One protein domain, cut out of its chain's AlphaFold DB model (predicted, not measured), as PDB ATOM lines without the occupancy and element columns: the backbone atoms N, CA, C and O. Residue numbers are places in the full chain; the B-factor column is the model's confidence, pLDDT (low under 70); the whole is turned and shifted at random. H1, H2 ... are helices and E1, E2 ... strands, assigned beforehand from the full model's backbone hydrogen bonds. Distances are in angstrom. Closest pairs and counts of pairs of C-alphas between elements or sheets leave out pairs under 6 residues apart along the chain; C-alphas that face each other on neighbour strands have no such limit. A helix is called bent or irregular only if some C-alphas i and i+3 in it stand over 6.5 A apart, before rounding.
ATOM      1  N   ARG A  13     -13.021  34.373  16.925       95.25
ATOM      2  CA  ARG A  13     -14.001  34.855  15.956       95.25
ATOM      3  C   ARG A  13     -14.640  36.152  16.437       95.25
ATOM      4  O   ARG A  13     -15.241  36.194  17.513       95.25
ATOM      5  N   TYR A  14     -14.548  37.179  15.608       96.75
ATOM      6  CA  TYR A  14     -15.173  38.477  15.816       96.75
ATOM      7  C   TYR A  14     -16.357  38.636  14.870       96.75
ATOM      8  O   TYR A  14     -16.284  38.231  13.710       96.75
ATOM      9  N   GLN A  15     -17.429  39.242  15.368       97.75
ATOM     10  CA  GLN A  15     -18.610  39.607  14.596       97.75
ATOM     11  C   GLN A  15     -19.036  41.033  14.964       97.75
ATOM     12  O   GLN A  15     -19.134  41.377  16.145       97.75
ATOM     13  N   PHE A  16     -19.304  41.840  13.944       97.56
ATOM     14  CA  PHE A  16     -19.801  43.206  14.045       97.56
ATOM     15  C   PHE A  16     -21.066  43.327  13.210       97.56
ATOM     16  O   PHE A  16     -21.036  43.001  12.027       97.56
ATOM     17  N   ASP A  17     -22.147  43.815  13.807       97.06
ATOM     18  CA  ASP A  17     -23.386  44.104  13.090       97.06
ATOM     19  C   ASP A  17     -23.781  45.568  13.278       97.06
ATOM     20  O   ASP A  17     -23.981  46.044  14.398       97.06
ATOM     21  N   PHE A  18     -23.924  46.283  12.168       96.00
ATOM     22  CA  PHE A  18     -24.360  47.671  12.163       96.00
ATOM     23  C   PHE A  18     -25.684  47.792  11.414       96.00
ATOM     24  O   PHE A  18     -25.741  47.524  10.214       96.00
ATOM     25  N   TRP A  19     -26.747  48.195  12.112       94.25
ATOM     26  CA  TRP A  19     -28.035  48.506  11.494       94.25
ATOM     27  C   TRP A  19     -28.198  50.012  11.356       94.25
ATOM     28  O   TRP A  19     -28.131  50.736  12.347       94.25
ATOM     29  N   GLY A  20     -28.466  50.454  10.137       90.25
ATOM     30  CA  GLY A  20     -28.732  51.848   9.807       90.25
ATOM     31  C   GLY A  20     -28.960  52.003   8.311       90.25
ATOM     32  O   GLY A  20     -28.653  51.093   7.542       90.25
ATOM     33  N   ASP A  21     -29.541  53.126   7.892       86.12
ATOM     34  CA  ASP A  21     -29.852  53.399   6.480       86.12
ATOM     35  C   ASP A  21     -30.648  52.259   5.802       86.12
ATOM     36  O   ASP A  21     -30.368  51.869   4.669       86.12
ATOM     37  N   GLU A  22     -31.612  51.679   6.535       89.94
ATOM     38  CA  GLU A  22     -32.445  50.536   6.109       89.94
ATOM     39  C   GLU A  22     -31.661  49.247   5.792       89.94
ATOM     40  O   GLU A  22     -32.196  48.303   5.204       89.94
ATOM     41  N   LYS A  23     -30.397  49.170   6.216       94.75
ATOM     42  CA  LYS A  23     -29.471  48.076   5.921       94.75
ATOM     43  C   LYS A  23     -28.838  47.506   7.182       94.75
ATOM     44  O   LYS A  23     -28.779  48.155   8.225       94.75
ATOM     45  N   LEU A  24     -28.413  46.255   7.074       95.12
ATOM     46  CA  LEU A  24     -27.570  45.552   8.024       95.12
ATOM     47  C   LEU A  24     -26.222  45.318   7.353       95.12
ATOM     48  O   LEU A  24     -26.146  44.622   6.337       95.12
ATOM     49  N   TYR A  25     -25.181  45.876   7.955       96.31
ATOM     50  CA  TYR A  25     -23.786  45.649   7.615       96.31
ATOM     51  C   TYR A  25     -23.195  44.661   8.617       96.31
ATOM     52  O   TYR A  25     -22.965  45.012   9.775       96.31
ATOM     53  N   SER A  26     -22.968  43.428   8.176       96.94
ATOM     54  CA  SER A  26     -22.393  42.364   8.998       96.94
ATOM     55  C   SER A  26     -20.955  42.104   8.580       96.94
ATOM     56  O   SER A  26     -20.694  41.806   7.416       96.94
ATOM     57  N   ILE A  27     -20.030  42.173   9.531       97.56
ATOM     58  CA  ILE A  27     -18.604  41.916   9.332       97.56
ATOM     59  C   ILE A  27     -18.160  40.814  10.281       97.56
ATOM     60  O   ILE A  27     -18.474  40.844  11.470       97.56
ATOM     61  N   SER A  28     -17.389  39.857   9.778       97.19
ATOM     62  CA  SER A  28     -16.788  38.814  10.599       97.19
ATOM     63  C   SER A  28     -15.360  38.536  10.181       97.19
ATOM     64  O   SER A  28     -15.050  38.571   8.993       97.19
ATOM     65  N   PHE A  29     -14.511  38.207  11.142       95.50
ATOM     66  CA  PHE A  29     -13.162  37.738  10.864       95.50
ATOM     67  C   PHE A  29     -12.629  36.911  12.028       95.50
ATOM     68  O   PHE A  29     -13.193  36.874  13.125       95.50
ATOM     69  N   GLU A  30     -11.513  36.254  11.769       94.75
ATOM     70  CA  GLU A  30     -10.739  35.495  12.729       94.75
ATOM     71  C   GLU A  30      -9.441  36.243  13.040       94.75
ATOM     72  O   GLU A  30      -8.768  36.718  12.127       94.75
ATOM     73  N   GLY A  31      -9.070  36.365  14.313       91.69
ATOM     74  CA  GLY A  31      -7.824  37.028  14.705       91.69
ATOM     75  C   GLY A  31      -7.493  36.891  16.187       91.69
ATOM     76  O   GLY A  31      -8.230  36.274  16.954       91.69
ATOM     77  N   ASP A  32      -6.382  37.488  16.600       88.25
ATOM     78  CA  ASP A  32      -5.998  37.615  18.008       88.25
ATOM     79  C   ASP A  32      -5.692  39.083  18.310       88.25
ATOM     80  O   ASP A  32      -4.569  39.550  18.121       88.25
ATOM     81  N   MET A  33      -6.734  39.826  18.702       87.62
ATOM     82  CA  MET A  33      -6.627  41.250  18.983       87.62
ATOM     83  C   MET A  33      -6.706  41.495  20.491       87.62
ATOM     84  O   MET A  33      -7.700  41.119  21.124       87.62
ATOM     85  N   PRO A  34      -5.715  42.171  21.094       87.69
ATOM     86  CA  PRO A  34      -5.828  42.594  22.477       87.69
ATOM     87  C   PRO A  34      -6.925  43.669  22.617       87.69
ATOM     88  O   PRO A  34      -7.204  44.403  21.664       87.69
ATOM     89  N   PRO A  35      -7.528  43.829  23.812       85.81
ATOM     90  CA  PRO A  35      -8.627  44.774  24.031       85.81
ATOM     91  C   PRO A  35      -8.338  46.220  23.601       85.81
ATOM     92  O   PRO A  35      -9.235  46.912  23.123       85.81
ATOM     93  N   GLU A  36      -7.091  46.673  23.737       89.50
ATOM     94  CA  GLU A  36      -6.664  48.017  23.329       89.50
ATOM     95  C   GLU A  36      -6.744  48.230  21.810       89.50
ATOM     96  O   GLU A  36      -7.134  49.305  21.356       89.50
ATOM     97  N   GLU A  37      -6.426  47.205  21.020       91.56
ATOM     98  CA  GLU A  37      -6.494  47.261  19.555       91.56
ATOM     99  C   GLU A  37      -7.943  47.215  19.069       91.56
ATOM    100  O   GLU A  37      -8.307  47.940  18.148       91.56
ATOM    101  N   ILE A  38      -8.812  46.464  19.756       91.38
ATOM    102  CA  ILE A  38     -10.259  46.504  19.499       91.38
ATOM    103  C   ILE A  38     -10.801  47.922  19.726       91.38
ATOM    104  O   ILE A  38     -11.573  48.424  18.915       91.38
ATOM    105  N   GLN A  39     -10.396  48.582  20.814       92.50
ATOM    106  CA  GLN A  39     -10.825  49.948  21.131       92.50
ATOM    107  C   GLN A  39     -10.359  50.965  20.083       92.50
ATOM    108  O   GLN A  39     -11.146  51.799  19.634       92.50
ATOM    109  N   LYS A  40      -9.102  50.877  19.638       93.94
ATOM    110  CA  LYS A  40      -8.584  51.710  18.541       93.94
ATOM    111  C   LYS A  40      -9.338  51.460  17.232       93.94
ATOM    112  O   LYS A  40      -9.736  52.421  16.581       93.94
ATOM    113  N   MET A  41      -9.608  50.200  16.891       94.75
ATOM    114  CA  MET A  41     -10.399  49.848  15.711       94.75
ATOM    115  C   MET A  41     -11.821  50.414  15.792       94.75
ATOM    116  O   MET A  41     -12.282  51.044  14.846       94.75
ATOM    117  N   LEU A  42     -12.512  50.251  16.926       95.19
ATOM    118  CA  LEU A  42     -13.856  50.806  17.124       95.19
ATOM    119  C   LEU A  42     -13.872  52.335  17.001       95.19
ATOM    120  O   LEU A  42     -14.842  52.889  16.490       95.19
ATOM    121  N   LYS A  43     -12.797  53.016  17.411       94.94
ATOM    122  CA  LYS A  43     -12.652  54.468  17.244       94.94
ATOM    123  C   LYS A  43     -12.543  54.875  15.769       94.94
ATOM    124  O   LYS A  43     -13.194  55.829  15.356       94.94
ATOM    125  N   GLU A  44     -11.774  54.139  14.969       93.94
ATOM    126  CA  GLU A  44     -11.695  54.360  13.514       93.94
ATOM    127  C   GLU A  44     -13.032  54.073  12.818       93.94
ATOM    128  O   GLU A  44     -13.438  54.801  11.912       93.94
ATOM    129  N   VAL A  45     -13.746  53.038  13.270       93.88
ATOM    130  CA  VAL A  45     -15.076  52.659  12.772       93.88
ATOM    131  C   VAL A  45     -16.120  53.730  13.084       93.88
ATOM    132  O   VAL A  45     -16.879  54.115  12.195       93.88
ATOM    133  N   GLN A  46     -16.136  54.259  14.309       93.75
ATOM    134  CA  GLN A  46     -17.069  55.304  14.752       93.75
ATOM    135  C   GLN A  46     -16.946  56.595  13.926       93.75
ATOM    136  O   GLN A  46     -17.931  57.300  13.713       93.75
ATOM    137  N   ALA A  47     -15.758  56.889  13.391       91.50
ATOM    138  CA  ALA A  47     -15.534  58.041  12.519       91.50
ATOM    139  C   ALA A  47     -16.140  57.886  11.107       91.50
ATOM    140  O   ALA A  47     -16.033  58.804  10.285       91.50
ATOM    141  N   ARG A  48     -16.759  56.742  10.784       92.12
ATOM    142  CA  ARG A  48     -17.333  56.447   9.464       92.12
ATOM    143  C   ARG A  48     -18.861  56.355   9.505       92.12
ATOM    144  O   ARG A  48     -19.432  55.964  10.518       92.12
ATOM    145  N   PRO A  49     -19.546  56.651   8.384       90.56
ATOM    146  CA  PRO A  49     -20.933  56.223   8.210       90.56
ATOM    147  C   PRO A  49     -21.019  54.689   8.180       90.56
ATOM    148  O   PRO A  49     -20.052  54.039   7.774       90.56
ATOM    149  N   TYR A  50     -22.180  54.114   8.515       89.38
ATOM    150  CA  TYR A  50     -22.369  52.656   8.609       89.38
ATOM    151  C   TYR A  50     -21.883  51.892   7.372       89.38
ATOM    152  O   TYR A  50     -21.117  50.937   7.496       89.38
ATOM    153  N   ARG A  51     -22.197  52.392   6.172       90.69
ATOM    154  CA  ARG A  51     -21.739  51.803   4.901       90.69
ATOM    155  C   ARG A  51     -20.218  51.681   4.743       90.69
ATOM    156  O   ARG A  51     -19.762  50.882   3.940       90.69
ATOM    157  N   GLY A  52     -19.443  52.511   5.442       92.94
ATOM    158  CA  GLY A  52     -17.979  52.549   5.368       92.94
ATOM    159  C   GLY A  52     -17.285  51.847   6.535       92.94
ATOM    160  O   GLY A  52     -16.058  51.878   6.618       92.94
ATOM    161  N   MET A  53     -18.038  51.244   7.460       93.94
ATOM    162  CA  MET A  53     -17.462  50.610   8.648       93.94
ATOM    163  C   MET A  53     -16.699  49.329   8.315       93.94
ATOM    164  O   MET A  53     -15.651  49.082   8.909       93.94
ATOM    165  N   ALA A  54     -17.162  48.549   7.334       94.25
ATOM    166  CA  ALA A  54     -16.445  47.358   6.879       94.25
ATOM    167  C   ALA A  54     -15.056  47.701   6.320       94.25
ATOM    168  O   ALA A  54     -14.073  47.065   6.695       94.25
ATOM    169  N   ASP A  55     -14.970  48.749   5.494       94.69
ATOM    170  CA  ASP A  55     -13.706  49.223   4.927       94.69
ATOM    171  C   ASP A  55     -12.755  49.734   6.016       94.69
ATOM    172  O   ASP A  55     -11.549  49.503   5.942       94.69
ATOM    173  N   ALA A  56     -13.282  50.394   7.054       95.06
ATOM    174  CA  ALA A  56     -12.477  50.840   8.189       95.06
ATOM    175  C   ALA A  56     -11.921  49.673   9.014       95.06
ATOM    176  O   ALA A  56     -10.746  49.707   9.376       95.06
ATOM    177  N   ILE A  57     -12.726  48.634   9.274       95.19
ATOM    178  CA  ILE A  57     -12.247  47.411   9.939       95.19
ATOM    179  C   ILE A  57     -11.157  46.757   9.088       95.19
ATOM    180  O   ILE A  57     -10.083  46.457   9.601       95.19
ATOM    181  N   TRP A  58     -11.401  46.577   7.788       94.31
ATOM    182  CA  TRP A  58     -10.428  45.970   6.881       94.31
ATOM    183  C   TRP A  58      -9.104  46.744   6.846       94.31
ATOM    184  O   TRP A  58      -8.040  46.165   7.056       94.31
ATOM    185  N   ALA A  59      -9.161  48.066   6.668       93.50
ATOM    186  CA  ALA A  59      -7.973  48.916   6.658       93.50
ATOM    187  C   ALA A  59      -7.195  48.850   7.983       93.50
ATOM    188  O   ALA A  59      -5.963  48.837   7.972       93.50
ATOM    189  N   TYR A  60      -7.894  48.774   9.121       94.06
ATOM    190  CA  TYR A  60      -7.259  48.614  10.428       94.06
ATOM    191  C   TYR A  60      -6.494  47.287  10.528       94.06
ATOM    192  O   TYR A  60      -5.340  47.266  10.962       94.06
ATOM    193  N   LEU A  61      -7.118  46.187  10.095       92.06
ATOM    194  CA  LEU A  61      -6.526  44.846  10.133       92.06
ATOM    195  C   LEU A  61      -5.284  44.733   9.238       92.06
ATOM    196  O   LEU A  61      -4.273  44.177   9.671       92.06
ATOM    197  N   GLU A  62      -5.326  45.312   8.037       90.31
ATOM    198  CA  GLU A  62      -4.196  45.321   7.097       90.31
ATOM    199  C   GLU A  62      -3.009  46.148   7.614       90.31
ATOM    200  O   GLU A  62      -1.849  45.779   7.425       90.31
ATOM    201  N   HIS A  63      -3.274  47.263   8.302       84.38
ATOM    202  CA  HIS A  63      -2.223  48.150   8.807       84.38
ATOM    203  C   HIS A  63      -1.634  47.695  10.154       84.38
ATOM    204  O   HIS A  63      -0.482  48.007  10.454       84.38
ATOM    205  N   GLY A  64      -2.393  46.962  10.975       70.50
ATOM    206  CA  GLY A  64      -2.041  46.635  12.363       70.50
ATOM    207  C   GLY A  64      -1.003  45.522  12.565       70.50
ATOM    208  O   GLY A  64      -0.739  45.144  13.705       70.50
ATOM    209  N   CYS A  65      -0.428  44.954  11.494       57.91
ATOM    210  CA  CYS A  65       0.460  43.776  11.532       57.91
ATOM    211  C   CYS A  65      -0.113  42.565  12.307       57.91
ATOM    212  O   CYS A  65       0.641  41.676  12.718       57.91
ATOM    213  N   GLN A  66      -1.430  42.506  12.519       70.06
ATOM    214  CA  GLN A  66      -2.064  41.425  13.265       70.06
ATOM    215  C   GLN A  66      -2.408  40.271  12.334       70.06
ATOM    216  O   GLN A  66      -2.945  40.461  11.241       70.06
ATOM    217  N   LYS A  67      -2.110  39.048  12.783       81.81
ATOM    218  CA  LYS A  67      -2.557  37.848  12.079       81.81
ATOM    219  C   LYS A  67      -4.075  37.791  12.152       81.81
ATOM    220  O   LYS A  67      -4.639  37.575  13.223       81.81
ATOM    221  N   HIS A  68      -4.701  37.960  11.001       87.69
ATOM    222  CA  HIS A  68      -6.130  37.818  10.828       87.69
ATOM    223  C   HIS A  68      -6.411  36.924   9.615       87.69
ATOM    224  O   HIS A  68      -5.531  36.658   8.793       87.69
ATOM    225  N   GLY A  69      -7.628  36.409   9.530       90.44
ATOM    226  CA  GLY A  69      -8.067  35.540   8.449       90.44
ATOM    227  C   GLY A  69      -9.583  35.503   8.352       90.44
ATOM    228  O   GLY A  69     -10.287  36.039   9.206       90.44
ATOM    229  N   GLY A  70     -10.089  34.889   7.282       91.81
ATOM    230  CA  GLY A  70     -11.527  34.663   7.122       91.81
ATOM    231  C   GLY A  70     -12.371  35.941   7.140       91.81
ATOM    232  O   GLY A  70     -13.515  35.890   7.585       91.81
ATOM    233  N   PHE A  71     -11.813  37.078   6.705       95.31
ATOM    234  CA  PHE A  71     -12.567  38.324   6.643       95.31
ATOM    235  C   PHE A  71     -13.747  38.177   5.683       95.31
ATOM    236  O   PHE A  71     -13.600  37.760   4.533       95.31
ATOM    237  N   PHE A  72     -14.920  38.543   6.173       96.00
ATOM    238  CA  PHE A  72     -16.169  38.524   5.444       96.00
ATOM    239  C   PHE A  72     -16.959  39.777   5.800       96.00
ATOM    240  O   PHE A  72     -17.057  40.146   6.967       96.00
ATOM    241  N   SER A  73     -17.541  40.406   4.786       96.69
ATOM    242  CA  SER A  73     -18.459  41.526   4.938       96.69
ATOM    243  C   SER A  73     -19.660  41.293   4.035       96.69
ATOM    244  O   SER A  73     -19.506  40.880   2.882       96.69
ATOM    245  N   ALA A  74     -20.850  41.542   4.563       96.50
ATOM    246  CA  ALA A  74     -22.097  41.456   3.827       96.50
ATOM    247  C   ALA A  74     -23.007  42.629   4.164       96.50
ATOM    248  O   ALA A  74     -23.057  43.111   5.295       96.50
ATOM    249  N   GLU A  75     -23.775  43.030   3.160       96.19
ATOM    250  CA  GLU A  75     -24.854  43.993   3.289       96.19
ATOM    251  C   GLU A  75     -26.174  43.282   2.985       96.19
ATOM    252  O   GLU A  75     -26.272  42.510   2.027       96.19
ATOM    253  N   SER A  76     -27.199  43.536   3.794       94.50
ATOM    254  CA  SER A  76     -28.549  43.032   3.541       94.50
ATOM    255  C   SER A  76     -29.612  44.058   3.940       94.50
ATOM    256  O   SER A  76     -29.346  44.896   4.802       94.50
ATOM    257  N   PRO A  77     -30.814  44.023   3.339       94.44
ATOM    258  CA  PRO A  77     -31.922  44.862   3.780       94.44
ATOM    259  C   PRO A  77     -32.312  44.562   5.231       94.44
ATOM    260  O   PRO A  77     -32.396  43.399   5.636       94.44
ATOM    261  N   THR A  78     -32.607  45.606   5.996       89.81
ATOM    262  CA  THR A  78     -33.081  45.480   7.374       89.81
ATOM    263  C   THR A  78     -34.594  45.307   7.419       89.81
ATOM    264  O   THR A  78     -35.353  46.118   6.897       89.81
ATOM    265  N   ASP A  79     -35.048  44.277   8.132       90.88
ATOM    266  CA  ASP A  79     -36.444  44.154   8.552       90.88
ATOM    267  C   ASP A  79     -36.657  44.962   9.841       90.88
ATOM    268  O   ASP A  79     -36.248  44.549  10.933       90.88
ATOM    269  N   PHE A  80     -37.313  46.116   9.706       91.12
ATOM    270  CA  PHE A  80     -37.619  47.012  10.820       91.12
ATOM    271  C   PHE A  80     -38.360  46.306  11.967       91.12
ATOM    272  O   PHE A  80     -38.029  46.498  13.138       91.12
ATOM    273  N   GLY A  81     -39.346  45.457  11.652       91.50
ATOM    274  CA  GLY A  81     -40.124  44.736  12.660       91.50
ATOM    275  C   GLY A  81     -39.256  43.757  13.445       91.50
ATOM    276  O   GLY A  81     -39.361  43.667  14.671       91.50
ATOM    277  N   ARG A  82     -38.336  43.075  12.755       90.81
ATOM    278  CA  ARG A  82     -37.370  42.167  13.383       90.81
ATOM    279  C   ARG A  82     -36.376  42.903  14.281       90.81
ATOM    280  O   ARG A  82     -36.101  42.413  15.381       90.81
ATOM    281  N   VAL A  83     -35.848  44.051  13.853       92.44
ATOM    282  CA  VAL A  83     -34.916  44.849  14.672       92.44
ATOM    283  C   VAL A  83     -35.620  45.393  15.909       92.44
ATOM    284  O   VAL A  83     -35.144  45.164  17.020       92.44
ATOM    285  N   MET A  84     -36.805  45.987  15.752       93.44
ATOM    286  CA  MET A  84     -37.607  46.462  16.883       93.44
ATOM    287  C   MET A  84     -37.963  45.344  17.860       93.44
ATOM    288  O   MET A  84     -37.839  45.528  19.070       93.44
ATOM    289  N   GLY A  85     -38.375  44.171  17.367       92.44
ATOM    290  CA  GLY A  85     -38.673  43.016  18.218       92.44
ATOM    291  C   GLY A  85     -37.444  42.515  18.978       92.44
ATOM    292  O   GLY A  85     -37.540  42.132  20.145       92.44
ATOM    293  N   THR A  86     -36.271  42.576  18.348       92.19
ATOM    294  CA  THR A  86     -34.990  42.210  18.962       92.19
ATOM    295  C   THR A  86     -34.583  43.214  20.039       92.19
ATOM    296  O   THR A  86     -34.348  42.807  21.178       92.19
ATOM    297  N   ALA A  87     -34.587  44.513  19.728       93.88
ATOM    298  CA  ALA A  87     -34.314  45.580  20.687       93.88
ATOM    299  C   ALA A  87     -35.291  45.526  21.868       93.88
ATOM    300  O   ALA A  87     -34.868  45.544  23.021       93.88
ATOM    301  N   SER A  88     -36.585  45.337  21.593       91.62
ATOM    302  CA  SER A  88     -37.612  45.201  22.628       91.62
ATOM    303  C   SER A  88     -37.362  43.983  23.515       91.62
ATOM    304  O   SER A  88     -37.445  44.074  24.735       91.62
ATOM    305  N   SER A  89     -36.994  42.837  22.937       90.62
ATOM    306  CA  SER A  89     -36.648  41.647  23.717       90.62
ATOM    307  C   SER A  89     -35.459  41.916  24.643       90.62
ATOM    308  O   SER A  89     -35.543  41.649  25.842       90.62
ATOM    309  N   ILE A  90     -34.384  42.519  24.139       92.69
ATOM    310  CA  ILE A  90     -33.176  42.799  24.927       92.69
ATOM    311  C   ILE A  90     -33.465  43.819  26.040       92.69
ATOM    312  O   ILE A  90     -33.089  43.597  27.196       92.69
ATOM    313  N   LEU A  91     -34.161  44.910  25.712       93.31
ATOM    314  CA  LEU A  91     -34.396  46.042  26.611       93.31
ATOM    315  C   LEU A  91     -35.556  45.807  27.584       93.31
ATOM    316  O   LEU A  91     -35.465  46.236  28.726       93.31
ATOM    317  N   HIS A  92     -36.604  45.062  27.223       89.19
ATOM    318  CA  HIS A  92     -37.721  44.782  28.138       89.19
ATOM    319  C   HIS A  92     -37.515  43.482  28.928       89.19
ATOM    320  O   HIS A  92     -37.686  43.481  30.145       89.19
ATOM    321  N   SER A  93     -37.114  42.379  28.277       84.38
ATOM    322  CA  SER A  93     -37.116  41.046  28.917       84.38
ATOM    323  C   SER A  93     -35.886  40.744  29.773       84.38
ATOM    324  O   SER A  93     -35.950  39.905  30.668       84.38
ATOM    325  N   GLY A  94     -34.754  41.401  29.498       80.56
ATOM    326  CA  GLY A  94     -33.509  41.189  30.247       80.56
ATOM    327  C   GLY A  94     -32.862  39.837  29.974       80.56
ATOM    328  O   GLY A  94     -32.082  39.345  30.785       80.56
ATOM    329  N   THR A  95     -33.186  39.209  28.846       85.25
ATOM    330  CA  THR A  95     -32.617  37.916  28.457       85.25
ATOM    331  C   THR A  95     -31.437  38.099  27.503       85.25
ATOM    332  O   THR A  95     -31.461  38.967  26.630       85.25
ATOM    333  N   CYS A  96     -30.400  37.263  27.634       87.81
ATOM    334  CA  CYS A  96     -29.264  37.274  26.702       87.81
ATOM    335  C   CYS A  96     -29.509  36.436  25.435       87.81
ATOM    336  O   CYS A  96     -28.736  36.522  24.487       87.81
ATOM    337  N   HIS A  97     -30.597  35.656  25.374       89.19
ATOM    338  CA  HIS A  97     -30.867  34.730  24.268       89.19
ATOM    339  C   HIS A  97     -30.923  35.404  22.897       89.19
ATOM    340  O   HIS A  97     -30.475  34.826  21.908       89.19
ATOM    341  N   ALA A  98     -31.475  36.618  22.818       89.25
ATOM    342  CA  ALA A  98     -31.460  37.384  21.578       89.25
ATOM    343  C   ALA A  98     -30.018  37.689  21.138       89.25
ATOM    344  O   ALA A  98     -29.678  37.445  19.984       89.25
ATOM    345  N   LEU A  99     -29.164  38.105  22.078       91.69
ATOM    346  CA  LEU A  99     -27.757  38.425  21.832       91.69
ATOM    347  C   LEU A  99     -26.940  37.202  21.426       91.69
ATOM    348  O   LEU A  99     -26.135  37.286  20.508       91.69
ATOM    349  N   ASP A 100     -27.163  36.055  22.067       92.12
ATOM    350  CA  ASP A 100     -26.450  34.822  21.721       92.12
ATOM    351  C   ASP A 100     -26.810  34.318  20.323       92.12
ATOM    352  O   ASP A 100     -25.937  33.847  19.593       92.12
ATOM    353  N   ARG A 101     -28.082  34.452  19.917       91.44
ATOM    354  CA  ARG A 101     -28.500  34.136  18.545       91.44
ATOM    355  C   ARG A 101     -27.869  35.079  17.529       91.44
ATOM    356  O   ARG A 101     -27.450  34.614  16.476       91.44
ATOM    357  N   MET A 102     -27.815  36.374  17.836       91.44
ATOM    358  CA  MET A 102     -27.207  37.375  16.956       91.44
ATOM    359  C   MET A 102     -25.697  37.165  16.817       91.44
ATOM    360  O   MET A 102     -25.176  37.213  15.711       91.44
ATOM    361  N   ALA A 103     -25.015  36.824  17.911       93.56
ATOM    362  CA  ALA A 103     -23.582  36.558  17.903       93.56
ATOM    363  C   ALA A 103     -23.186  35.364  17.019       93.56
ATOM    364  O   ALA A 103     -22.019  35.253  16.656       93.56
ATOM    365  N   GLY A 104     -24.108  34.447  16.695       91.25
ATOM    366  CA  GLY A 104     -23.861  33.386  15.711       91.25
ATOM    367  C   GLY A 104     -22.682  32.463  16.047       91.25
ATOM    368  O   GLY A 104     -22.055  31.907  15.148       91.25
ATOM    369  N   GLY A 105     -22.349  32.322  17.334       90.62
ATOM    370  CA  GLY A 105     -21.187  31.558  17.796       90.62
ATOM    371  C   GLY A 105     -19.852  32.312  17.766       90.62
ATOM    372  O   GLY A 105     -18.820  31.690  17.996       90.62
ATOM    373  N   ALA A 106     -19.843  33.624  17.511       94.75
ATOM    374  CA  ALA A 106     -18.650  34.450  17.664       94.75
ATOM    375  C   ALA A 106     -18.185  34.509  19.131       94.75
ATOM    376  O   ALA A 106     -19.000  34.544  20.065       94.75
ATOM    377  N   ASP A 107     -16.866  34.551  19.336       94.38
ATOM    378  CA  ASP A 107     -16.272  34.788  20.653       94.38
ATOM    379  C   ASP A 107     -16.578  36.216  21.106       94.38
ATOM    380  O   ASP A 107     -17.052  36.439  22.222       94.38
ATOM    381  N   PHE A 108     -16.354  37.172  20.204       95.75
ATOM    382  CA  PHE A 108     -16.601  38.588  20.418       95.75
ATOM    383  C   PHE A 108     -17.678  39.072  19.462       95.75
ATOM    384  O   PHE A 108     -17.595  38.863  18.253       95.75
ATOM    385  N   TYR A 109     -18.672  39.747  20.017       97.44
ATOM    386  CA  TYR A 109     -19.783  40.289  19.266       97.44
ATOM    387  C   TYR A 109     -20.030  41.741  19.652       97.44
ATOM    388  O   TYR A 109     -20.162  42.067  20.835       97.44
ATOM    389  N   TYR A 110     -20.101  42.594  18.640       97.88
ATOM    390  CA  TYR A 110     -20.355  44.019  18.762       97.88
ATOM    391  C   TYR A 110     -21.502  44.388  17.839       97.88
ATOM    392  O   TYR A 110     -21.569  43.925  16.702       97.88
ATOM    393  N   ALA A 111     -22.406  45.223  18.323       97.12
ATOM    394  CA  ALA A 111     -23.568  45.612  17.553       97.12
ATOM    395  C   ALA A 111     -23.946  47.061  17.836       97.12
ATOM    396  O   ALA A 111     -23.946  47.478  18.995       97.12
ATOM    397  N   ALA A 112     -24.295  47.807  16.791       96.69
ATOM    398  CA  ALA A 112     -24.928  49.114  16.914       96.69
ATOM    399  C   ALA A 112     -26.114  49.203  15.949       96.69
ATOM    400  O   ALA A 112     -25.965  48.940  14.760       96.69
ATOM    401  N   ALA A 113     -27.288  49.565  16.454       95.38
ATOM    402  CA  ALA A 113     -28.492  49.768  15.668       95.38
ATOM    403  C   ALA A 113     -29.012  51.188  15.860       95.38
ATOM    404  O   ALA A 113     -29.305  51.593  16.985       95.38
ATOM    405  N   ASP A 114     -29.159  51.894  14.750       94.25
ATOM    406  CA  ASP A 114     -29.909  53.131  14.605       94.25
ATOM    407  C   ASP A 114     -31.017  52.856  13.584       94.25
ATOM    408  O   ASP A 114     -30.787  52.772  12.377       94.25
ATOM    409  N   CYS A 115     -32.216  52.561  14.079       92.25
ATOM    410  CA  CYS A 115     -33.334  52.155  13.238       92.25
ATOM    411  C   CYS A 115     -34.571  52.961  13.585       92.25
ATOM    412  O   CYS A 115     -35.089  52.870  14.694       92.25
ATOM    413  N   GLN A 116     -35.090  53.679  12.598       91.12
ATOM    414  CA  GLN A 116     -36.297  54.483  12.714       91.12
ATOM    415  C   GLN A 116     -37.183  54.279  11.490       91.12
ATOM    416  O   GLN A 116     -36.698  54.073  10.378       91.12
ATOM    417  N   GLN A 117     -38.491  54.323  11.703       90.25
ATOM    418  CA  GLN A 117     -39.483  54.240  10.644       90.25
ATOM    419  C   GLN A 117     -40.561  55.289  10.878       90.25
ATOM    420  O   GLN A 117     -41.221  55.300  11.920       90.25
ATOM    421  N   ASN A 118     -40.774  56.119   9.859       87.88
ATOM    422  CA  ASN A 118     -41.908  57.027   9.806       87.88
ATOM    423  C   ASN A 118     -43.171  56.251   9.422       87.88
ATOM    424  O   ASN A 118     -43.184  55.471   8.466       87.88
ATOM    425  N   CYS A 119     -44.240  56.475  10.170       84.12
ATOM    426  CA  CYS A 119     -45.559  55.931   9.907       84.12
ATOM    427  C   CYS A 119     -46.372  56.876   9.010       84.12
ATOM    428  O   CYS A 119     -46.082  58.065   8.875       84.12
ATOM    429  N   VAL A 120     -47.421  56.335   8.386       83.31
ATOM    430  CA  VAL A 120     -48.277  57.065   7.428       83.31
ATOM    431  C   VAL A 120     -49.007  58.246   8.079       83.31
ATOM    432  O   VAL A 120     -49.292  59.242   7.421       83.31
ATOM    433  N   ASP A 121     -49.288  58.160   9.378       84.56
ATOM    434  CA  ASP A 121     -49.919  59.218  10.174       84.56
ATOM    435  C   ASP A 121     -48.951  60.348  10.586       84.56
ATOM    436  O   ASP A 121     -49.367  61.333  11.203       84.56
ATOM    437  N   GLY A 122     -47.672  60.237  10.210       81.50
ATOM    438  CA  GLY A 122     -46.614  61.175  10.571       81.50
ATOM    439  C   GLY A 122     -46.020  60.941  11.960       81.50
ATOM    440  O   GLY A 122     -45.247  61.785  12.412       81.50
ATOM    441  N   SER A 123     -46.376  59.842  12.636       87.62
ATOM    442  CA  SER A 123     -45.649  59.363  13.817       87.62
ATOM    443  C   SER A 123     -44.329  58.692  13.417       87.62
ATOM    444  O   SER A 123     -44.121  58.323  12.259       87.62
ATOM    445  N   CYS A 124     -43.417  58.544  14.373       89.06
ATOM    446  CA  CYS A 124     -42.153  57.836  14.209       89.06
ATOM    447  C   CYS A 124     -42.002  56.798  15.318       89.06
ATOM    448  O   CYS A 124     -42.412  57.007  16.459       89.06
ATOM    449  N   ARG A 125     -41.390  55.665  14.997       92.62
ATOM    450  CA  ARG A 125     -40.976  54.668  15.985       92.62
ATOM    451  C   ARG A 125     -39.606  54.137  15.628       92.62
ATOM    452  O   ARG A 125     -39.265  54.029  14.448       92.62
ATOM    453  N   GLY A 126     -38.849  53.746  16.636       94.44
ATOM    454  CA  GLY A 126     -37.497  53.284  16.404       94.44
ATOM    455  C   GLY A 126     -36.810  52.745  17.638       94.44
ATOM    456  O   GLY A 126     -37.392  52.620  18.722       94.44
ATOM    457  N   CYS A 127     -35.549  52.397  17.440       95.38
ATOM    458  CA  CYS A 127     -34.664  52.012  18.509       95.38
ATOM    459  C   CYS A 127     -33.228  52.451  18.250       95.38
ATOM    460  O   CYS A 127     -32.727  52.385  17.126       95.38
ATOM    461  N   TYR A 128     -32.560  52.775  19.350       96.69
ATOM    462  CA  TYR A 128     -31.115  52.834  19.451       96.69
ATOM    463  C   TYR A 128     -30.647  51.643  20.272       96.69
ATOM    464  O   TYR A 128     -31.220  51.348  21.324       96.69
ATOM    465  N   LEU A 129     -29.615  50.946  19.818       96.88
ATOM    466  CA  LEU A 129     -29.091  49.798  20.546       96.88
ATOM    467  C   LEU A 129     -27.595  49.652  20.305       96.88
ATOM    468  O   LEU A 129     -27.184  49.386  19.188       96.88
ATOM    469  N   ALA A 130     -26.795  49.748  21.357       97.88
ATOM    470  CA  ALA A 130     -25.397  49.352  21.373       97.88
ATOM    471  C   ALA A 130     -25.239  48.106  22.247       97.88
ATOM    472  O   ALA A 130     -25.733  48.053  23.378       97.88
ATOM    473  N   VAL A 131     -24.553  47.091  21.729       97.12
ATOM    474  CA  VAL A 131     -24.328  45.818  22.415       97.12
ATOM    475  C   VAL A 131     -22.880  45.410  22.294       97.12
ATOM    476  O   VAL A 131     -22.290  45.442  21.216       97.12
ATOM    477  N   ARG A 132     -22.357  44.882  23.395       96.56
ATOM    478  CA  ARG A 132     -21.137  44.097  23.393       96.56
ATOM    479  C   ARG A 132     -21.330  42.786  24.129       96.56
ATOM    480  O   ARG A 132     -21.866  42.756  25.236       96.56
ATOM    481  N   ARG A 133     -20.813  41.715  23.545       95.00
ATOM    482  CA  ARG A 133     -20.704  40.387  24.143       95.00
ATOM    483  C   ARG A 133     -19.284  39.871  23.943       95.00
ATOM    484  O   ARG A 133     -18.777  39.877  22.827       95.00
ATOM    485  N   MET A 134     -18.644  39.419  25.013       93.25
ATOM    486  CA  MET A 134     -17.264  38.927  24.971       93.25
ATOM    487  C   MET A 134     -17.009  37.877  26.057       93.25
ATOM    488  O   MET A 134     -17.776  37.815  27.024       93.25
ATOM    489  N   PRO A 135     -15.942  37.070  25.946       91.19
ATOM    490  CA  PRO A 135     -15.557  36.145  27.004       91.19
ATOM    491  C   PRO A 135     -15.188  36.894  28.291       91.19
ATOM    492  O   PRO A 135     -14.601  37.977  28.247       91.19
ATOM    493  N   ASP A 136     -15.517  36.299  29.433       88.12
ATOM    494  CA  ASP A 136     -15.117  36.769  30.758       88.12
ATOM    495  C   ASP A 136     -13.877  36.002  31.266       88.12
ATOM    496  O   ASP A 136     -13.566  34.902  30.797       88.12
ATOM    497  N   TRP A 137     -13.154  36.566  32.238       80.44
ATOM    498  CA  TRP A 137     -11.922  35.991  32.802       80.44
ATOM    499  C   TRP A 137     -12.149  34.626  33.465       80.44
ATOM    500  O   TRP A 137     -11.230  33.816  33.556       80.44
ATOM    501  N   ASP A 138     -13.377  34.362  33.906       81.19
ATOM    502  CA  ASP A 138     -13.780  33.130  34.580       81.19
ATOM    503  C   ASP A 138     -14.345  32.058  33.625       81.19
ATOM    504  O   ASP A 138     -14.949  31.076  34.076       81.19
ATOM    505  N   GLY A 139     -14.176  32.257  32.312       78.44
ATOM    506  CA  GLY A 139     -14.686  31.383  31.254       78.44
ATOM    507  C   GLY A 139     -16.170  31.578  30.927       78.44
ATOM    508  O   GLY A 139     -16.700  30.851  30.088       78.44
ATOM    509  N   GLY A 140     -16.848  32.528  31.579       87.25
ATOM    510  CA  GLY A 140     -18.206  32.943  31.241       87.25
ATOM    511  C   GLY A 140     -18.277  33.859  30.016       87.25
ATOM    512  O   GLY A 140     -17.286  34.114  29.334       87.25
ATOM    513  N   ILE A 141     -19.478  34.373  29.755       90.94
ATOM    514  CA  ILE A 141     -19.725  35.420  28.762       90.94
ATOM    515  C   ILE A 141     -20.214  36.658  29.498       90.94
ATOM    516  O   ILE A 141     -21.094  36.568  30.358       90.94
ATOM    517  N   ARG A 142     -19.656  37.809  29.135       92.94
ATOM    518  CA  ARG A 142     -20.052  39.117  29.637       92.94
ATOM    519  C   ARG A 142     -20.810  39.880  28.564       92.94
ATOM    520  O   ARG A 142     -20.384  39.920  27.411       92.94
ATOM    521  N   TYR A 143     -21.892  40.530  28.971       95.19
ATOM    522  CA  TYR A 143     -22.742  41.347  28.113       95.19
ATOM    523  C   TYR A 143     -22.797  42.773  28.645       95.19
ATOM    524  O   TYR A 143     -22.921  42.972  29.853       95.19
ATOM    525  N   HIS A 144     -22.771  43.743  27.742       96.50
ATOM    526  CA  HIS A 144     -23.141  45.125  28.012       96.50
ATOM    527  C   HIS A 144     -24.123  45.582  26.946       96.50
ATOM    528  O   HIS A 144     -23.956  45.268  25.765       96.50
ATOM    529  N   VAL A 145     -25.154  46.297  27.375       97.56
ATOM    530  CA  VAL A 145     -26.191  46.839  26.504       97.56
ATOM    531  C   VAL A 145     -26.488  48.263  26.932       97.56
ATOM    532  O   VAL A 145     -26.694  48.524  28.115       97.56
ATOM    533  N   VAL A 146     -26.572  49.161  25.962       98.00
ATOM    534  CA  VAL A 146     -27.156  50.492  26.124       98.00
ATOM    535  C   VAL A 146     -28.153  50.666  24.998       98.00
ATOM    536  O   VAL A 146     -27.806  50.460  23.839       98.00
ATOM    537  N   GLY A 147     -29.393  51.019  25.301       97.06
ATOM    538  CA  GLY A 147     -30.360  51.229  24.236       97.06
ATOM    539  C   GLY A 147     -31.643  51.888  24.684       97.06
ATOM    540  O   GLY A 147     -31.923  52.017  25.876       97.06
ATOM    541  N   GLN A 148     -32.419  52.292  23.688       96.94
ATOM    542  CA  GLN A 148     -33.730  52.887  23.841       96.94
ATOM    543  C   GLN A 148     -34.660  52.375  22.745       96.94
ATOM    544  O   GLN A 148     -34.299  52.437  21.574       96.94
ATOM    545  N   THR A 149     -35.860  51.921  23.096       96.06
ATOM    546  CA  THR A 149     -36.991  51.878  22.156       96.06
ATOM    547  C   THR A 149     -37.822  53.136  22.335       96.06
ATOM    548  O   THR A 149     -37.950  53.636  23.454       96.06
ATOM    549  N   PHE A 150     -38.379  53.663  21.251       94.19
ATOM    550  CA  PHE A 150     -39.202  54.862  21.312       94.19
ATOM    551  C   PHE A 150     -40.328  54.851  20.281       94.19
ATOM    552  O   PHE A 150     -40.233  54.249  19.207       94.19
ATOM    553  N   SER A 151     -41.374  55.587  20.620       91.81
ATOM    554  CA  SER A 151     -42.419  56.060  19.727       91.81
ATOM    555  C   SER A 151     -42.629  57.546  19.975       91.81
ATOM    556  O   SER A 151     -42.605  58.025  21.107       91.81
ATOM    557  N   SER A 152     -42.809  58.276  18.889       87.62
ATOM    558  CA  SER A 152     -43.003  59.714  18.859       87.62
ATOM    559  C   SER A 152     -44.229  59.991  18.002       87.62
ATOM    560  O   SER A 152     -44.353  59.472  16.889       87.62
ATOM    561  N   GLY A 153     -45.183  60.741  18.542       83.50
ATOM    562  CA  GLY A 153     -46.376  61.148  17.818       83.50
ATOM    563  C   GLY A 153     -46.063  62.176  16.732       83.50
ATOM    564  O   GLY A 153     -44.916  62.510  16.424       83.50
ATOM    565  N   LYS A 154     -47.121  62.697  16.111       76.38
ATOM    566  CA  LYS A 154     -46.984  63.644  15.005       76.38
ATOM    567  C   LYS A 154     -46.216  64.893  15.457       76.38
ATOM    568  O   LYS A 154     -46.586  65.523  16.443       76.38
ATOM    569  N   HIS A 155     -45.180  65.268  14.704       67.31
ATOM    570  CA  HIS A 155     -44.306  66.414  15.002       67.31
ATOM    571  C   HIS A 155     -43.565  66.344  16.354       67.31
ATOM    572  O   HIS A 155     -43.240  67.393  16.905       67.31
ATOM    573  N   GLY A 156     -43.282  65.152  16.892       65.06
ATOM    574  CA  GLY A 156     -42.532  65.035  18.150       65.06
ATOM    575  C   GLY A 156     -43.384  65.183  19.413       65.06
ATOM    576  O   GLY A 156     -42.843  65.362  20.499       65.06
ATOM    577  N   LEU A 157     -44.715  65.171  19.288       67.88
ATOM    578  CA  LEU A 157     -45.630  65.218  20.432       67.88
ATOM    579  C   LEU A 157     -45.820  63.815  21.024       67.88
ATOM    580  O   LEU A 157     -45.788  62.831  20.293       67.88
ATOM    581  N   ASP A 158     -46.053  63.727  22.334       80.94
ATOM    582  CA  ASP A 158     -46.316  62.470  23.055       80.94
ATOM    583  C   ASP A 158     -45.204  61.417  22.919       80.94
ATOM    584  O   ASP A 158     -45.459  60.240  22.656       80.94
ATOM    585  N   GLU A 159     -43.952  61.832  23.098       86.69
ATOM    586  CA  GLU A 159     -42.813  60.917  23.037       86.69
ATOM    587  C   GLU A 159     -42.778  59.978  24.238       86.69
ATOM    588  O   GLU A 159     -42.839  60.409  25.391       86.69
ATOM    589  N   HIS A 160     -42.660  58.684  23.963       90.62
ATOM    590  CA  HIS A 160     -42.547  57.676  25.000       90.62
ATOM    591  C   HIS A 160     -41.619  56.542  24.589       90.62
ATOM    592  O   HIS A 160     -41.528  56.166  23.419       90.62
ATOM    593  N   GLY A 161     -40.928  55.969  25.566       93.56
ATOM    594  CA  GLY A 161     -39.977  54.904  25.310       93.56
ATOM    595  C   GLY A 161     -39.528  54.160  26.554       93.56
ATOM    596  O   GLY A 161     -39.943  54.452  27.679       93.56
ATOM    597  N   LEU A 162     -38.666  53.178  26.317       95.62
ATOM    598  CA  LEU A 162     -37.909  52.485  27.349       95.62
ATOM    599  C   LEU A 162     -36.430  52.662  27.042       95.62
ATOM    600  O   LEU A 162     -35.950  52.171  26.023       95.62
ATOM    601  N   PHE A 163     -35.709  53.283  27.965       96.88
ATOM    602  CA  PHE A 163     -34.254  53.310  27.979       96.88
ATOM    603  C   PHE A 163     -33.722  52.317  29.013       96.88
ATOM    604  O   PHE A 163     -34.241  52.232  30.131       96.88
ATOM    605  N   ALA A 164     -32.651  51.602  28.671       97.19
ATOM    606  CA  ALA A 164     -31.941  50.761  29.624       97.19
ATOM    607  C   ALA A 164     -30.432  50.711  29.356       97.19
ATOM    608  O   ALA A 164     -29.976  50.575  28.218       97.19
ATOM    609  N   VAL A 165     -29.672  50.728  30.448       97.62
ATOM    610  CA  VAL A 165     -28.273  50.308  30.508       97.62
ATOM    611  C   VAL A 165     -28.240  48.995  31.273       97.62
ATOM    612  O   VAL A 165     -28.713  48.920  32.409       97.62
ATOM    613  N   ARG A 166     -27.686  47.947  30.667       96.12
ATOM    614  CA  ARG A 166     -27.659  46.609  31.255       96.12
ATOM    615  C   ARG A 166     -26.286  45.983  31.184       96.12
ATOM    616  O   ARG A 166     -25.563  46.151  30.204       96.12
ATOM    617  N   ALA A 167     -25.980  45.190  32.198       94.62
ATOM    618  CA  ALA A 167     -24.834  44.298  32.198       94.62
ATOM    619  C   ALA A 167     -25.289  42.879  32.529       94.62
ATOM    620  O   ALA A 167     -26.216  42.669  33.311       94.62
ATOM    621  N   GLY A 168     -24.641  41.894  31.927       89.19
ATOM    622  CA  GLY A 168     -24.901  40.484  32.185       89.19
ATOM    623  C   GLY A 168     -23.612  39.695  32.300       89.19
ATOM    624  O   GLY A 168     -22.583  40.076  31.742       89.19
ATOM    625  N   GLY A 169     -23.697  38.577  33.011       80.94
ATOM    626  CA  GLY A 169     -22.602  37.634  33.200       80.94
ATOM    627  C   GLY A 169     -23.126  36.203  33.283       80.94
ATOM    628  O   GLY A 169     -24.048  35.810  32.563       80.94
ATOM    629  N   LYS A 170     -22.571  35.416  34.210       68.00
ATOM    630  CA  LYS A 170     -23.040  34.050  34.489       68.00
ATOM    631  C   LYS A 170     -24.536  34.028  34.828       68.00
ATOM    632  O   LYS A 170     -24.998  34.779  35.679       68.00
ATOM    633  N   GLY A 171     -25.279  33.125  34.183       68.75
ATOM    634  CA  GLY A 171     -26.705  32.890  34.453       68.75
ATOM    635  C   GLY A 171     -27.675  33.344  33.356       68.75
ATOM    636  O   GLY A 171     -28.881  33.192  33.527       68.75
ATOM    637  N   GLY A 172     -27.177  33.873  32.233       75.38
ATOM    638  CA  GLY A 172     -27.988  34.133  31.034       75.38
ATOM    639  C   GLY A 172     -29.006  35.276  31.166       75.38
ATOM    640  O   GLY A 172     -29.948  35.382  30.376       75.38
ATOM    641  N   ARG A 173     -28.838  36.131  32.180       85.88
ATOM    642  CA  ARG A 173     -29.688  37.298  32.431       85.88
ATOM    643  C   ARG A 173     -28.880  38.588  32.376       85.88
ATOM    644  O   ARG A 173     -27.713  38.631  32.759       85.88
ATOM    645  N   LEU A 174     -29.543  39.626  31.892       91.56
ATOM    646  CA  LEU A 174     -29.105  41.010  31.924       91.56
ATOM    647  C   LEU A 174     -29.751  41.686  33.137       91.56
ATOM    648  O   LEU A 174     -30.951  41.537  33.372       91.56
ATOM    649  N   HIS A 175     -28.958  42.435  33.886       92.19
ATOM    650  CA  HIS A 175     -29.400  43.217  35.031       92.19
ATOM    651  C   HIS A 175     -29.419  44.698  34.669       92.19
ATOM    652  O   HIS A 175     -28.507  45.183  33.996       92.19
ATOM    653  N   ASP A 176     -30.450  45.404  35.131       95.00
ATOM    654  CA  ASP A 176     -30.567  46.852  34.973       95.00
ATOM    655  C   ASP A 176     -29.487  47.548  35.819       95.00
ATOM    656  O   ASP A 176     -29.435  47.376  37.037       95.00
ATOM    657  N   MET A 177     -28.618  48.321  35.165       95.88
ATOM    658  CA  MET A 177     -27.730  49.292  35.819       95.88
ATOM    659  C   MET A 177     -28.415  50.657  35.919       95.88
ATOM    660  O   MET A 177     -28.304  51.334  36.936       95.88
ATOM    661  N   ASP A 178     -29.162  51.022  34.876       96.75
ATOM    662  CA  ASP A 178     -30.077  52.159  34.846       96.75
ATOM    663  C   ASP A 178     -31.241  51.835  33.899       96.75
ATOM    664  O   ASP A 178     -31.069  51.114  32.911       96.75
ATOM    665  N   ARG A 179     -32.427  52.353  34.206       95.69
ATOM    666  CA  ARG A 179     -33.657  52.161  33.437       95.69
ATOM    667  C   ARG A 179     -34.562  53.380  33.573       95.69
ATOM    668  O   ARG A 179     -34.728  53.916  34.671       95.69
ATOM    669  N   ALA A 180     -35.167  53.789  32.466       94.75
ATOM    670  CA  ALA A 180     -36.175  54.843  32.430       94.75
ATOM    671  C   ALA A 180     -37.318  54.445  31.489       94.75
ATOM    672  O   ALA A 180     -37.076  53.900  30.414       94.75
ATOM    673  N   GLU A 181     -38.550  54.710  31.915       93.25
ATOM    674  CA  GLU A 181     -39.777  54.472  31.152       93.25
ATOM    675  C   GLU A 181     -40.573  55.770  31.051       93.25
ATOM    676  O   GLU A 181     -40.592  56.563  31.994       93.25
ATOM    677  N   GLY A 182     -41.247  55.968  29.922       89.00
ATOM    678  CA  GLY A 182     -41.947  57.212  29.632       89.00
ATOM    679  C   GLY A 182     -41.021  58.158  28.885       89.00
ATOM    680  O   GLY A 182     -40.838  57.976  27.689       89.00
ATOM    681  N   GLU A 183     -40.436  59.140  29.569       87.50
ATOM    682  CA  GLU A 183     -39.613  60.174  28.930       87.50
ATOM    683  C   GLU A 183     -38.365  59.599  28.239       87.50
ATOM    684  O   GLU A 183     -37.682  58.712  28.765       87.50
ATOM    685  N   LEU A 184     -38.063  60.126  27.050       90.62
ATOM    686  CA  LEU A 184     -36.911  59.707  26.267       90.62
ATOM    687  C   LEU A 184     -35.603  60.232  26.869       90.62
ATOM    688  O   LEU A 184     -35.458  61.410  27.182       90.62
ATOM    689  N   VAL A 185     -34.615  59.345  26.979       93.56
ATOM    690  CA  VAL A 185     -33.247  59.697  27.385       93.56
ATOM    691  C   VAL A 185     -32.442  60.179  26.183       93.56
ATOM    692  O   VAL A 185     -31.698  61.153  26.282       93.56
ATOM    693  N   LEU A 186     -32.576  59.482  25.058       93.19
ATOM    694  CA  LEU A 186     -31.995  59.851  23.772       93.19
ATOM    695  C   LEU A 186     -33.094  60.471  22.900       93.19
ATOM    696  O   LEU A 186     -34.214  59.958  22.910       93.19
ATOM    697  N   PRO A 187     -32.822  61.543  22.147       89.50
ATOM    698  CA  PRO A 187     -33.847  62.165  21.313       89.50
ATOM    699  C   PRO A 187     -34.324  61.189  20.226       89.50
ATOM    700  O   PRO A 187     -33.506  60.485  19.644       89.50
ATOM    701  N   SER A 188     -35.629  61.149  19.941       84.69
ATOM    702  CA  SER A 188     -36.189  60.345  18.835       84.69
ATOM    703  C   SER A 188     -35.877  60.937  17.452       84.69
ATOM    704  O   SER A 188     -35.918  60.236  16.443       84.69
ATOM    705  N   ILE A 189     -35.603  62.247  17.416       76.31
ATOM    706  CA  ILE A 189     -35.287  63.037  16.230       76.31
ATOM    707  C   ILE A 189     -33.931  63.699  16.460       76.31
ATOM    708  O   ILE A 189     -33.755  64.474  17.400       76.31
ATOM    709  N   GLY A 190     -32.982  63.440  15.566       73.19
ATOM    710  CA  GLY A 190     -31.637  64.006  15.624       73.19
ATOM    711  C   GLY A 190     -30.563  62.962  15.342       73.19
ATOM    712  O   GLY A 190     -30.859  61.809  15.045       73.19
ATOM    713  N   CYS A 191     -29.303  63.384  15.420       78.69
ATOM    714  CA  CYS A 191     -28.156  62.508  15.199       78.69
ATOM    715  C   CYS A 191     -27.709  61.897  16.533       78.69
ATOM    716  O   CYS A 191     -26.945  62.521  17.263       78.69
ATOM    717  N   VAL A 192     -28.178  60.689  16.845       91.69
ATOM    718  CA  VAL A 192     -27.670  59.892  17.971       91.69
ATOM    719  C   VAL A 192     -26.477  59.073  17.485       91.69
ATOM    720  O   VAL A 192     -26.613  58.251  16.582       91.69
ATOM    721  N   ASP A 193     -25.297  59.259  18.077       93.75
ATOM    722  CA  ASP A 193     -24.126  58.449  17.725       93.75
ATOM    723  C   ASP A 193     -24.131  57.101  18.461       93.75
ATOM    724  O   ASP A 193     -23.508  56.914  19.509       93.75
ATOM    725  N   VAL A 194     -24.843  56.122  17.898       96.06
ATOM    726  CA  VAL A 194     -24.897  54.765  18.467       96.06
ATOM    727  C   VAL A 194     -23.536  54.058  18.383       96.06
ATOM    728  O   VAL A 194     -23.228  53.204  19.217       96.06
ATOM    729  N   ALA A 195     -22.679  54.421  17.423       95.00
ATOM    730  CA  ALA A 195     -21.323  53.879  17.358       95.00
ATOM    731  C   ALA A 195     -20.454  54.401  18.515       95.00
ATOM    732  O   ALA A 195     -19.658  53.643  19.071       95.00
ATOM    733  N   ALA A 196     -20.646  55.653  18.944       95.44
ATOM    734  CA  ALA A 196     -19.994  56.198  20.135       95.44
ATOM    735  C   ALA A 196     -20.487  55.526  21.425       95.44
ATOM    736  O   ALA A 196     -19.678  55.217  22.305       95.44
ATOM    737  N   LEU A 197     -21.786  55.206  21.511       97.19
ATOM    738  CA  LEU A 197     -22.320  54.375  22.598       97.19
ATOM    739  C   LEU A 197     -21.628  53.007  22.653       97.19
ATOM    740  O   LEU A 197     -21.259  52.553  23.735       97.19
ATOM    741  N   LEU A 198     -21.426  52.364  21.500       97.38
ATOM    742  CA  LEU A 198     -20.726  51.081  21.404       97.38
ATOM    743  C   LEU A 198     -19.249  51.191  21.810       97.38
ATOM    744  O   LEU A 198     -18.753  50.333  22.541       97.38
ATOM    745  N   LEU A 199     -18.555  52.249  21.381       96.25
ATOM    746  CA  LEU A 199     -17.161  52.517  21.750       96.25
ATOM    747  C   LEU A 199     -17.003  52.683  23.272       96.25
ATOM    748  O   LEU A 199     -16.119  52.077  23.882       96.25
ATOM    749  N   GLY A 200     -17.889  53.469  23.892       95.56
ATOM    750  CA  GLY A 200     -17.867  53.799  25.320       95.56
ATOM    751  C   GLY A 200     -18.591  52.813  26.243       95.56
ATOM    752  O   GLY A 200     -18.681  53.078  27.443       95.56
ATOM    753  N   ILE A 201     -19.107  51.698  25.718       96.44
ATOM    754  CA  ILE A 201     -20.132  50.864  26.372       96.44
ATOM    755  C   ILE A 201     -19.762  50.363  27.781       96.44
ATOM    756  O   ILE A 201     -20.638  50.135  28.609       96.44
ATOM    757  N   ASP A 202     -18.472  50.254  28.092       92.81
ATOM    758  CA  ASP A 202     -17.971  49.792  29.397       92.81
ATOM    759  C   ASP A 202     -18.020  50.843  30.493       92.81
ATOM    760  O   ASP A 202     -18.106  50.520  31.682       92.81
ATOM    761  N   GLY A 203     -17.916  52.108  30.096       94.44
ATOM    762  CA  GLY A 203     -17.971  53.241  31.008       94.44
ATOM    763  C   GLY A 203     -19.398  53.684  31.313       94.44
ATOM    764  O   GLY A 203     -19.618  54.384  32.304       94.44
ATOM    765  N   ILE A 204     -20.366  53.285  30.484       97.62
ATOM    766  CA  ILE A 204     -21.751  53.748  30.568       97.62
ATOM    767  C   ILE A 204     -22.517  52.890  31.574       97.62
ATOM    768  O   ILE A 204     -22.790  51.714  31.351       97.62
ATOM    769  N   LYS A 205     -22.893  53.507  32.693       97.25
ATOM    770  CA  LYS A 205     -23.715  52.907  33.756       97.25
ATOM    771  C   LYS A 205     -25.021  53.656  33.989       97.25
ATOM    772  O   LYS A 205     -25.885  53.148  34.689       97.25
ATOM    773  N   THR A 206     -25.146  54.860  33.438       97.25
ATOM    774  CA  THR A 206     -26.254  55.786  33.690       97.25
ATOM    775  C   THR A 206     -26.731  56.434  32.395       97.25
ATOM    776  O   THR A 206     -25.968  56.573  31.434       97.25
ATOM    777  N   ARG A 207     -27.981  56.897  32.394       96.25
ATOM    778  CA  ARG A 207     -28.609  57.663  31.310       96.25
ATOM    779  C   ARG A 207     -27.839  58.931  30.939       96.25
ATOM    780  O   ARG A 207     -27.722  59.251  29.764       96.25
ATOM    781  N   GLU A 208     -27.248  59.608  31.924       96.25
ATOM    782  CA  GLU A 208     -26.453  60.825  31.714       96.25
ATOM    783  C   GLU A 208     -25.151  60.527  30.959       96.25
ATOM    784  O   GLU A 208     -24.758  61.260  30.055       96.25
ATOM    785  N   GLN A 209     -24.483  59.421  31.298       97.25
ATOM    786  CA  GLN A 209     -23.298  58.975  30.561       97.25
ATOM    787  C   GLN A 209     -23.654  58.535  29.143       97.25
ATOM    788  O   GLN A 209     -22.903  58.832  28.220       97.25
ATOM    789  N   ALA A 210     -24.794  57.858  28.968       97.12
ATOM    790  CA  ALA A 210     -25.276  57.472  27.648       97.12
ATOM    791  C   ALA A 210     -25.563  58.705  26.779       97.12
ATOM    792  O   ALA A 210     -25.092  58.759  25.649       97.12
ATOM    793  N   ARG A 211     -26.246  59.723  27.317       95.25
ATOM    794  CA  ARG A 211     -26.467  60.997  26.616       95.25
ATOM    795  C   ARG A 211     -25.161  61.645  26.175       95.25
ATOM    796  O   ARG A 211     -24.985  61.883  24.990       95.25
ATOM    797  N   LYS A 212     -24.216  61.839  27.100       95.00
ATOM    798  CA  LYS A 212     -22.912  62.449  26.784       95.00
ATOM    799  C   LYS A 212     -22.121  61.677  25.738       95.00
ATOM    800  O   LYS A 212     -21.397  62.282  24.964       95.00
ATOM    801  N   ALA A 213     -22.215  60.350  25.750       94.75
ATOM    802  CA  ALA A 213     -21.531  59.515  24.773       94.75
ATOM    803  C   ALA A 213     -22.207  59.552  23.394       94.75
ATOM    804  O   ALA A 213     -21.519  59.397  22.395       94.75
ATOM    805  N   ALA A 214     -23.528  59.736  23.337       93.19
ATOM    806  CA  ALA A 214     -24.295  59.777  22.094       93.19
ATOM    807  C   ALA A 214     -24.336  61.163  21.422       93.19
ATOM    808  O   ALA A 214     -24.741  61.256  20.261       93.19
ATOM    809  N   GLU A 215     -23.966  62.222  22.146       87.19
ATOM    810  CA  GLU A 215     -23.852  63.589  21.632       87.19
ATOM    811  C   GLU A 215     -22.623  63.713  20.707       87.19
ATOM    812  O   GLU A 215     -21.512  63.332  21.077       87.19
TER     813      GLU A 215
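What this domain is: This is residues 13 to 215 of the 216 residues of an uncharacterized protein of Lachnospiraceae bacterium A2 (UniProt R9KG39). A broad, twisted sheet of eight strands is the middle slab of three layers, with helices over both of its faces. H3 crosses one face with H4 next to it; over the other face H2 runs along E2, H5 along E5 and H6 across E6 and E7, while H1 packs on H2 and H5 but is not on the sheet. The printed part has 203 residues, with six named helices and eight named strands in the order E1 E2 H1 H2 E3 H3 H4 E4 E5 E6 E7 E8 H5 H6; the class is mixed, helices and strands. The sheet's order is E3 E2 E1 E4 E5 E6 E7 E8, and it is mixed, with E1 and E4 parallel and the other neighbours antiparallel. The whole is compact, with a radius of gyration of the C-alphas of 16.4 A, and spans 52 by 35 by 28 A.

How they stand to each other: Start with E1, residues 13 to 20, and E2, residues 23 to 31, a hairpin whose N 16 and O 27 are 2.8 A apart, within hydrogen-bond range. Next look at the helical hairpin of H1, residues 35 to 46, and H2, residues 50 to 63: residues 41 to 46 of H1 alone touch H2, at a steep tilt of 41 degrees, opposite ways, the closest C-alphas being those of Val 45 and Met 53, 5.2 A apart. H2 is irregular, with C-alphas 51 and 54 7.2 A apart; it is on the sheet at a height of 9.2 A, over E2, its closest C-alphas there being those of Ala 54 and Ile 27, 6.3 A apart. E3, residues 68 to 77, is an edge strand antiparallel to E2, with N 74 and O 26 2.9 A apart. On the opposite face from H2 find H3, residues 80 to 93, height 8.0 A, and H4, residues 97 to 103, height 9.1 A; residues 86 to 90 of H3 alone touch H4, with the C-alphas of Thr 86 and Ala 98 closest at 6.5 A. They lead to E4, residues 108 to 118, parallel to E1, with N 17 and O 110 3.0 A apart. E3, H3, H4 and E4 make a split strand-helix-strand unit, two strands running the same way with E2 and E1 between them, its crossover right-handed. E4 opens a meander, each strand the antiparallel neighbour of the one before, with E5, residues 124 to 135, E6, residues 141 to 152, E7, residues 160 to 168, and E8, residues 174 to 182. Check N 129 and O 113 at 2.9 A, N 146 and O 130 at 2.9 A, N 166 and O 145 at 2.8 A, and N 163 and O 180 at 2.9 A. H5, residues 194 to 199, is over E5 on the same face as H2 and touches H1, the C-alphas of Ala 195 and Gln 46 being closest at 5.2 A. H6, residues 207 to 214, is on that face too and touches H5 about perpendicular, at 83 degrees, with the C-alphas of Leu 197 and Ala 213 closest at 5.6 A. Every O i to N i+4 pair is within hydrogen-bond range in H1, H3, H4, H5 and H6, and 8 of 10 are in H2.

Where its parts are: Find C-alpha 13, where E1 begins, at (-14.001, 34.855, 15.956). E3 is 27.6 A from first to last C-alpha, H2 20.6 A and H3 19.1 A. E4 measures 33.1 A, E5 36.6 A and E6 35.1 A; E5 begins at C-alpha 124, (-42.153, 57.836, 14.209). E8 bends by 80 degrees at residue 177. H6 ends at C-alpha 214, (-24.295, 59.777, 22.094).

The domain as a whole: The two C-alphas farthest apart, those of Cys 65 and Asp 121, are 52.7 A apart. The printed part has no cut, and the link from E8 to H5, 11 residues, is long. The mean pLDDT of the printed part is 91.1; look for values under 70 at residue 65, residues 155 to 157 and residues 170 to 171.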